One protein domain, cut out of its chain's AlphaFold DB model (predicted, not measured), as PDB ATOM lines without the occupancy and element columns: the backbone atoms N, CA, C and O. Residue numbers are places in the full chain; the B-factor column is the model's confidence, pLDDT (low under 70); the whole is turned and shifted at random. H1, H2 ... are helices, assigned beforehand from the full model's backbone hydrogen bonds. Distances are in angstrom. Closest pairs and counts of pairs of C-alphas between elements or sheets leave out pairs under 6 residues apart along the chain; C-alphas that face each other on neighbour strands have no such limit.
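Overview. This is residues 760 to 822 of the 827 residues of an uncharacterized protein of Tetrahymena thermophila (strain SB210) (UniProt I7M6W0). This is a small cluster of helices in which a helical hairpin, H2 and H3, lies over H4, while H1 runs beside H4 on one side and the short H5 comes in toward H4 from the other. H4 is nearest to the mean of the C-alphas, and the longest axis runs from the side of H1 to the turn of the chain around Gln 817, just before H5. The printed part has 63 residues, with five named helices in the order H1, H2, H3, H4, H5 and no named strand; the class is all helix, with 46 residues in named helices. The whole is compact, with a radius of gyration of the C-alphas of 10.9 A, and its rounded outline spans 29 by 22 by 20 A.

Arrangement. The printed part begins with H1, residues 760 to 768. A tight link of 4 residues joins it to H2, residues 773 to 786, and these two are apart, but only just, with a closest C-alpha distance of 8.2 A. A tight link of 2 residues leads on to H3, residues 789 to 796. H2 and H3 form a hairpin: they touch, with Tyr 783 and Val 792 the closest at 6.4 A between C-alphas. They run opposite ways at a shallow tilt of 33 degrees, only just short of steep. After a tight link of 3 residues comes H4, residues 800 to 810, which touches H3. The closest C-alphas of this pair are those of Glu 793 and Lys 800, 6.2 A apart, and their lines are about perpendicular at 77 degrees. H4 also touches H1, where the closest C-alphas, those of Gln 765 and His 802, are 5.6 A apart. H1 and H4 run the same way at a shallow tilt of 34 degrees, only just short of steep. H2 and H4 are near each other, with 8 pairs of C-alphas within 10 A but no pair within 8 A. H5, residues 819 to 822, is close to H4 but not clearly touching it; the closest C-alphas, those of Ile 804 and Phe 822, are 7.2 A apart. H5 is apart from H1, H2 and H3, and H1 is apart from H3. In H2, H3 and H4 every O i to N i+4 pair is within hydrogen-bond range; in H1 it is 3 of 5, and H5 is too short for such a pair.

Along the chain. H1 starts at C-alpha 760, at (-40.316, 36.882, -24.206), and measures 12.4 A from first to last C-alpha. H2 is the longest helix, with 14 residues and 19.8 A from Glu 773 to Leu 786; its C-alpha 773 is at (-21.779, 44.501, -34.367). H3 has 8 residues, from Trp 789 to Trp 796, and measures 10.7 A. H4 has 11 residues, from Lys 800 to Lys 810, and measures 15.5 A. H5 has 4 residues and measures 5.1 A, ending at C-alpha 822, at (-28.051, 50.166, -14.098).

Size, cuts and confidence. The two C-alphas farthest apart are those of Lys 763 and Gln 817, at 29.6 A, and the first and last printed C-alphas are 20.7 A apart. The printed part has no cut, and no link is long; the link from H4 to H5, 8 residues, is short. The mean pLDDT of the printed part is 74.3. Confidence is under 70 at residues 760 to 765, at residue 787 and at residues 813 to 822, and the mean pLDDT of H5 is 49.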
ATOM      1  N   TYR A 760     -41.268  35.931 -23.616       49.56
ATOM      2  CA  TYR A 760     -40.316  36.882 -24.206       49.56
ATOM      3  C   TYR A 760     -38.916  36.792 -23.575       49.56
ATOM      4  O   TYR A 760     -37.929  36.801 -24.305       49.56
ATOM      5  N   ASP A 761     -38.830  36.555 -22.258       55.59
ATOM      6  CA  ASP A 761     -37.576  36.499 -21.481       55.59
ATOM      7  C   ASP A 761     -36.440  35.683 -22.116       55.59
ATOM      8  O   ASP A 761     -35.314  36.152 -22.228       55.59
ATOM      9  N   ARG A 762     -36.715  34.442 -22.544       56.69
ATOM     10  CA  ARG A 762     -35.666  33.592 -23.136       56.69
ATOM     11  C   ARG A 762     -35.308  33.983 -24.566       56.69
ATOM     12  O   ARG A 762     -34.162  33.817 -24.954       56.69
ATOM     13  N   LYS A 763     -36.267  34.498 -25.342       66.31
ATOM     14  CA  LYS A 763     -36.007  34.894 -26.730       66.31
ATOM     15  C   LYS A 763     -35.173  36.170 -26.811       66.31
ATOM     16  O   LYS A 763     -34.318  36.245 -27.682       66.31
ATOM     17  N   GLY A 764     -35.371  37.116 -25.890       69.88
ATOM     18  CA  GLY A 764     -34.596  38.360 -25.839       69.88
ATOM     19  C   GLY A 764     -33.089  38.120 -25.713       69.88
ATOM     20  O   GLY A 764     -32.325  38.598 -26.547       69.88
ATOM     21  N   GLN A 765     -32.652  37.325 -24.726       69.19
ATOM     22  CA  GLN A 765     -31.216  37.083 -24.516       69.19
ATOM     23  C   GLN A 765     -30.556  36.294 -25.661       69.19
ATOM     24  O   GLN A 765     -29.372  36.490 -25.927       69.19
ATOM     25  N   ASP A 766     -31.280  35.395 -26.334       77.25
ATOM     26  CA  ASP A 766     -30.727  34.652 -27.474       77.25
ATOM     27  C   ASP A 766     -30.729  35.485 -28.767       77.25
ATOM     28  O   ASP A 766     -29.777  35.389 -29.536       77.25
ATOM     29  N   TYR A 767     -31.710  36.375 -28.967       80.56
ATOM     30  CA  TYR A 767     -31.731  37.314 -30.095       80.56
ATOM     31  C   TYR A 767     -30.598  38.353 -30.018       80.56
ATOM     32  O   TYR A 767     -29.931  38.597 -31.022       80.56
ATOM     33  N   LEU A 768     -30.276  38.870 -28.822       81.94
ATOM     34  CA  LEU A 768     -29.114  39.754 -28.611       81.94
ATOM     35  C   LEU A 768     -27.782  39.119 -29.048       81.94
ATOM     36  O   LEU A 768     -26.891  39.817 -29.520       81.94
ATOM     37  N   LYS A 769     -27.641  37.791 -28.941       83.25
ATOM     38  CA  LYS A 769     -26.443  37.058 -29.399       83.25
ATOM     39  C   LYS A 769     -26.391  36.869 -30.918       83.25
ATOM     40  O   LYS A 769     -25.354  36.446 -31.420       83.25
ATOM     41  N   THR A 770     -27.494  37.123 -31.624       83.81
ATOM     42  CA  THR A 770     -27.591  37.035 -33.091       83.81
ATOM     43  C   THR A 770     -27.534  38.390 -33.796       83.81
ATOM     44  O   THR A 770     -27.509  38.409 -35.023       83.81
ATOM     45  N   LEU A 771     -27.498  39.503 -33.053       82.62
ATOM     46  CA  LEU A 771     -27.261  40.829 -33.626       82.62
ATOM     47  C   LEU A 771     -25.824  40.940 -34.160       82.62
ATOM     48  O   LEU A 771     -24.884  40.429 -33.543       82.62
ATOM     49  N   THR A 772     -25.657  41.624 -35.292       90.75
ATOM     50  CA  THR A 772     -24.333  42.009 -35.807       90.75
ATOM     51  C   THR A 772     -23.743  43.162 -34.991       90.75
ATOM     52  O   THR A 772     -24.462  43.851 -34.270       90.75
ATOM     53  N   GLU A 773     -22.436  43.406 -35.101       80.94
ATOM     54  CA  GLU A 773     -21.779  44.501 -34.367       80.94
ATOM     55  C   GLU A 773     -22.366  45.875 -34.748       80.94
ATOM     56  O   GLU A 773     -22.663  46.668 -33.861       80.94
ATOM     57  N   GLU A 774     -22.707  46.095 -36.022       86.25
ATOM     58  CA  GLU A 774     -23.418  47.299 -36.493       86.25
ATOM     59  C   GLU A 774     -24.802  47.483 -35.834       86.25
ATOM     60  O   GLU A 774     -25.190  48.597 -35.490       86.25
ATOM     61  N   GLN A 775     -25.548  46.392 -35.611       85.25
ATOM     62  CA  GLN A 775     -26.849  46.428 -34.923       85.25
ATOM     63  C   GLN A 775     -26.703  46.622 -33.407       85.25
ATOM     64  O   GLN A 775     -27.578  47.203 -32.767       85.25
ATOM     65  N   ILE A 776     -25.605  46.139 -32.824       84.19
ATOM     66  CA  ILE A 776     -25.259  46.386 -31.421       84.19
ATOM     67  C   ILE A 776     -24.909  47.869 -31.235       84.19
ATOM     68  O   ILE A 776     -25.384  48.477 -30.276       84.19
ATOM     69  N   ASP A 777     -24.177  48.474 -32.172       82.00
ATOM     70  CA  ASP A 777     -23.879  49.908 -32.165       82.00
ATOM     71  C   ASP A 777     -25.138  50.770 -32.383       82.00
ATOM     72  O   ASP A 777     -25.296  51.781 -31.695       82.00
ATOM     73  N   GLU A 778     -26.082  50.368 -33.248       87.69
ATOM     74  CA  GLU A 778     -27.390  51.043 -33.367       87.69
ATOM     75  C   GLU A 778     -28.174  50.983 -32.041       87.69
ATOM     76  O   GLU A 778     -28.678  52.005 -31.577       87.69
ATOM     77  N   LEU A 779     -28.218  49.820 -31.380       87.19
ATOM     78  CA  LEU A 779     -28.878  49.641 -30.079       87.19
ATOM     79  C   LEU A 779     -28.227  50.491 -28.965       87.19
ATOM     80  O   LEU A 779     -28.928  50.998 -28.085       87.19
ATOM     81  N   ILE A 780     -26.900  50.676 -28.999       82.44
ATOM     82  CA  ILE A 780     -26.170  51.582 -28.092       82.44
ATOM     83  C   ILE A 780     -26.528  53.046 -28.389       82.44
ATOM     84  O   ILE A 780     -26.776  53.820 -27.460       82.44
ATOM     85  N   GLN A 781     -26.585  53.435 -29.666       81.88
ATOM     86  CA  GLN A 781     -26.958  54.791 -30.075       81.88
ATOM     87  C   GLN A 781     -28.411  55.119 -29.707       81.88
ATOM     88  O   GLN A 781     -28.643  56.167 -29.105       81.88
ATOM     89  N   ASP A 782     -29.368  54.224 -29.971       83.62
ATOM     90  CA  ASP A 782     -30.769  54.377 -29.553       83.62
ATOM     91  C   ASP A 782     -30.881  54.627 -28.047       83.62
ATOM     92  O   ASP A 782     -31.584  55.545 -27.628       83.62
ATOM     93  N   TYR A 783     -30.180  53.838 -27.222       77.06
ATOM     94  CA  TYR A 783     -30.197  54.031 -25.775       77.06
ATOM     95  C   TYR A 783     -29.657  55.416 -25.379       77.06
ATOM     96  O   TYR A 783     -30.338  56.165 -24.670       77.06
ATOM     97  N   ASN A 784     -28.474  55.783 -25.880       75.88
ATOM     98  CA  ASN A 784     -27.821  57.054 -25.557       75.88
ATOM     99  C   ASN A 784     -28.628  58.281 -26.034       75.88
ATOM    100  O   ASN A 784     -28.605  59.324 -25.372       75.88
ATOM    101  N   HIS A 785     -29.340  58.168 -27.163       76.19
ATOM    102  CA  HIS A 785     -30.145  59.247 -27.740       76.19
ATOM    103  C   HIS A 785     -31.550  59.357 -27.143       76.19
ATOM    104  O   HIS A 785     -31.963  60.462 -26.797       76.19
ATOM    105  N   LEU A 786     -32.286  58.247 -27.021       71.00
ATOM    106  CA  LEU A 786     -33.669  58.269 -26.535       71.00
ATOM    107  C   LEU A 786     -33.739  58.486 -25.022       71.00
ATOM    108  O   LEU A 786     -34.694  59.087 -24.538       71.00
ATOM    109  N   LYS A 787     -32.764  57.958 -24.261       69.81
ATOM    110  CA  LYS A 787     -32.720  57.936 -22.781       69.81
ATOM    111  C   LYS A 787     -33.953  57.333 -22.081       69.81
ATOM    112  O   LYS A 787     -33.990  57.244 -20.857       69.81
ATOM    113  N   ASN A 788     -34.936  56.858 -22.842       76.06
ATOM    114  CA  ASN A 788     -36.183  56.267 -22.384       76.06
ATOM    115  C   ASN A 788     -36.207  54.778 -22.743       76.06
ATOM    116  O   ASN A 788     -36.431  54.390 -23.891       76.06
ATOM    117  N   TRP A 789     -36.001  53.928 -21.736       77.62
ATOM    118  CA  TRP A 789     -35.917  52.482 -21.933       77.62
ATOM    119  C   TRP A 789     -37.155  51.870 -22.590       77.62
ATOM    120  O   TRP A 789     -36.992  50.981 -23.419       77.62
ATOM    121  N   ARG A 790     -38.368  52.369 -22.312       77.00
ATOM    122  CA  ARG A 790     -39.606  51.792 -22.873       77.00
ATOM    123  C   ARG A 790     -39.670  51.891 -24.399       77.00
ATOM    124  O   ARG A 790     -40.306  51.059 -25.042       77.00
ATOM    125  N   GLU A 791     -39.022  52.894 -24.987       78.50
ATOM    126  CA  GLU A 791     -38.983  53.082 -26.440       78.50
ATOM    127  C   GLU A 791     -37.924  52.189 -27.093       78.50
ATOM    128  O   GLU A 791     -38.217  51.551 -28.105       78.50
ATOM    129  N   VAL A 792     -36.756  52.036 -26.457       79.88
ATOM    130  CA  VAL A 792     -35.730  51.054 -26.856       79.88
ATOM    131  C   VAL A 792     -36.300  49.630 -26.797       79.88
ATOM    132  O   VAL A 792     -36.210  48.883 -27.772       79.88
ATOM    133  N   GLU A 793     -36.974  49.271 -25.698       82.31
ATOM    134  CA  GLU A 793     -37.641  47.972 -25.530       82.31
ATOM    135  C   GLU A 793     -38.680  47.707 -26.627       82.31
ATOM    136  O   GLU A 793     -38.771  46.595 -27.153       82.31
ATOM    137  N   LYS A 794     -39.451  48.738 -27.001       83.25
ATOM    138  CA  LYS A 794     -40.491  48.658 -28.034       83.25
ATOM    139  C   LYS A 794     -39.918  48.577 -29.453       83.25
ATOM    140  O   LYS A 794     -40.480  47.838 -30.259       83.25
ATOM    141  N   LYS A 795     -38.833  49.300 -29.765       84.50
ATOM    142  CA  LYS A 795     -38.161  49.250 -31.080       84.50
ATOM    143  C   LYS A 795     -37.526  47.878 -31.319       84.50
ATOM    144  O   LYS A 795     -37.710  47.301 -32.385       84.50
ATOM    145  N   TRP A 796     -36.820  47.343 -30.321       83.12
ATOM    146  CA  TRP A 796     -36.037  46.111 -30.470       83.12
ATOM    147  C   TRP A 796     -36.789  44.828 -30.096       83.12
ATOM    148  O   TRP A 796     -36.384  43.744 -30.512       83.12
ATOM    149  N   GLY A 797     -37.886  44.916 -29.334       82.25
ATOM    150  CA  GLY A 797     -38.665  43.755 -28.883       82.25
ATOM    151  C   GLY A 797     -37.997  42.952 -27.757       82.25
ATOM    152  O   GLY A 797     -38.297  41.770 -27.568       82.25
ATOM    153  N   ILE A 798     -37.075  43.579 -27.023       81.12
ATOM    154  CA  ILE A 798     -36.205  42.975 -26.004       81.12
ATOM    155  C   ILE A 798     -36.313  43.830 -24.741       81.12
ATOM    156  O   ILE A 798     -36.224  45.047 -24.840       81.12
ATOM    157  N   SER A 799     -36.478  43.232 -23.558       81.31
ATOM    158  CA  SER A 799     -36.581  44.027 -22.328       81.31
ATOM    159  C   SER A 799     -35.240  44.616 -21.872       81.31
ATOM    160  O   SER A 799     -34.176  44.014 -22.068       81.31
ATOM    161  N   LYS A 800     -35.321  45.763 -21.180       82.88
ATOM    162  CA  LYS A 800     -34.229  46.525 -20.552       82.88
ATOM    163  C   LYS A 800     -33.244  45.594 -19.853       82.88
ATOM    164  O   LYS A 800     -32.049  45.653 -20.122       82.88
ATOM    165  N   TYR A 801     -33.756  44.671 -19.033       83.31
ATOM    166  CA  TYR A 801     -32.962  43.676 -18.305       83.31
ATOM    167  C   TYR A 801     -31.954  42.930 -19.197       83.31
ATOM    168  O   TYR A 801     -30.777  42.837 -18.847       83.31
ATOM    169  N   HIS A 802     -32.387  42.394 -20.346       83.75
ATOM    170  CA  HIS A 802     -31.513  41.575 -21.197       83.75
ATOM    171  C   HIS A 802     -30.528  42.433 -21.990       83.75
ATOM    172  O   HIS A 802     -29.374  42.033 -22.119       83.75
ATOM    173  N   ILE A 803     -30.948  43.618 -22.452       81.88
ATOM    174  CA  ILE A 803     -30.080  44.586 -23.145       81.88
ATOM    175  C   ILE A 803     -28.946  45.039 -22.208       81.88
ATOM    176  O   ILE A 803     -27.768  44.862 -22.519       81.88
ATOM    177  N   ILE A 804     -29.304  45.522 -21.012       77.69
ATOM    178  CA  ILE A 804     -28.369  45.931 -19.952       77.69
ATOM    179  C   ILE A 804     -27.379  44.812 -19.623       77.69
ATOM    180  O   ILE A 804     -26.168  45.033 -19.540       77.69
ATOM    181  N   LYS A 805     -27.892  43.591 -19.448       82.44
ATOM    182  CA  LYS A 805     -27.078  42.427 -19.112       82.44
ATOM    183  C   LYS A 805     -26.112  42.048 -20.231       82.44
ATOM    184  O   LYS A 805     -24.969  41.724 -19.931       82.44
ATOM    185  N   PHE A 806     -26.534  42.109 -21.491       84.00
ATOM    186  CA  PHE A 806     -25.676  41.822 -22.640       84.00
ATOM    187  C   PHE A 806     -24.533  42.834 -22.767       84.00
ATOM    188  O   PHE A 806     -23.386  42.427 -22.938       84.00
ATOM    189  N   PHE A 807     -24.808  44.133 -22.596       83.06
ATOM    190  CA  PHE A 807     -23.762  45.160 -22.593       83.06
ATOM    191  C   PHE A 807     -22.748  44.954 -21.457       83.06
ATOM    192  O   PHE A 807     -21.543  44.959 -21.716       83.06
ATOM    193  N   LYS A 808     -23.219  44.651 -20.235       79.38
ATOM    194  CA  LYS A 808     -22.357  44.274 -19.098       79.38
ATOM    195  C   LYS A 808     -21.558  42.983 -19.362       79.38
ATOM    196  O   LYS A 808     -20.364  42.953 -19.090       79.38
ATOM    197  N   GLU A 809     -22.161  41.939 -19.938       81.62
ATOM    198  CA  GLU A 809     -21.478  40.677 -20.298       81.62
ATOM    199  C   GLU A 809     -20.420  40.856 -21.408       81.62
ATOM    200  O   GLU A 809     -19.453  40.096 -21.466       81.62
ATOM    201  N   LYS A 810     -20.577  41.866 -22.273       78.44
ATOM    202  CA  LYS A 810     -19.649  42.208 -23.365       78.44
ATOM    203  C   LYS A 810     -18.601  43.271 -23.003       78.44
ATOM    204  O   LYS A 810     -17.651  43.438 -23.761       78.44
ATOM    205  N   ASN A 811     -18.730  43.941 -21.856       73.69
ATOM    206  CA  ASN A 811     -17.953  45.127 -21.458       73.69
ATOM    207  C   ASN A 811     -18.107  46.336 -22.410       73.69
ATOM    208  O   ASN A 811     -17.170  47.119 -22.564       73.69
ATOM    209  N   TYR A 812     -19.277  46.516 -23.034       71.25
ATOM    210  CA  TYR A 812     -19.574  47.771 -23.734       71.25
ATOM    211  C   TYR A 812     -19.791  48.881 -22.699       71.25
ATOM    212  O   TYR A 812     -20.749  48.839 -21.925       71.25
ATOM    213  N   ILE A 813     -18.888  49.864 -22.679       58.91
ATOM    214  CA  ILE A 813     -18.970  51.025 -21.788       58.91
ATOM    215  C   ILE A 813     -20.012  51.989 -22.357       58.91
ATOM    216  O   ILE A 813     -19.760  52.680 -23.344       58.91
ATOM    217  N   LEU A 814     -21.186  52.033 -21.733       58.00
ATOM    218  CA  LEU A 814     -22.227  53.001 -22.065       58.00
ATOM    219  C   LEU A 814     -21.872  54.341 -21.420       58.00
ATOM    220  O   LEU A 814     -21.813  54.459 -20.199       58.00
ATOM    221  N   THR A 815     -21.590  55.351 -22.238       51.31
ATOM    222  CA  THR A 815     -21.063  56.639 -21.775       51.31
ATOM    223  C   THR A 815     -22.172  57.586 -21.310       51.31
ATOM    224  O   THR A 815     -22.450  58.600 -21.955       51.31
ATOM    225  N   SER A 816     -22.779  57.282 -20.165       50.25
ATOM    226  CA  SER A 816     -23.566  58.238 -19.380       50.25
ATOM    227  C   SER A 816     -23.176  58.167 -17.899       50.25
ATOM    228  O   SER A 816     -22.485  57.244 -17.474       50.25
ATOM    229  N   GLN A 817     -23.581  59.154 -17.095       46.00
ATOM    230  CA  GLN A 817     -23.254  59.200 -15.659       46.00
ATOM    231  C   GLN A 817     -24.207  58.328 -14.809       46.00
ATOM    232  O   GLN A 817     -24.246  58.448 -13.584       46.00
ATOM    233  N   ASP A 818     -24.938  57.422 -15.466       48.50
ATOM    234  CA  ASP A 818     -26.101  56.713 -14.930       48.50
ATOM    235  C   ASP A 818     -25.806  55.220 -14.663       48.50
ATOM    236  O   ASP A 818     -26.722  54.401 -14.579       48.50
ATOM    237  N   GLU A 819     -24.530  54.840 -14.464       48.09
ATOM    238  CA  GLU A 819     -24.157  53.489 -13.984       48.09
ATOM    239  C   GLU A 819     -24.897  53.112 -12.682       48.09
ATOM    240  O   GLU A 819     -25.166  51.934 -12.432       48.09
ATOM    241  N   ASN A 820     -25.294  54.112 -11.884       50.88
ATOM    242  CA  ASN A 820     -26.085  53.944 -10.663       50.88
ATOM    243  C   ASN A 820     -27.531  53.455 -10.918       50.88
ATOM    244  O   ASN A 820     -28.061  52.706 -10.098       50.88
ATOM    245  N   ASP A 821     -28.145  53.792 -12.059       48.22
ATOM    246  CA  ASP A 821     -29.495  53.325 -12.442       48.22
ATOM    247  C   ASP A 821     -29.478  51.941 -13.119       48.22
ATOM    248  O   ASP A 821     -30.514  51.333 -13.414       48.22
ATOM    249  N   PHE A 822     -28.280  51.411 -13.368       49.31
ATOM    250  CA  PHE A 822     -28.051  50.166 -14.098       49.31
ATOM    251  C   PHE A 822     -28.031  48.907 -13.216       49.31
ATOM    252  O   PHE A 822     -28.042  47.795 -13.753       49.31
TER     253      PHE A 822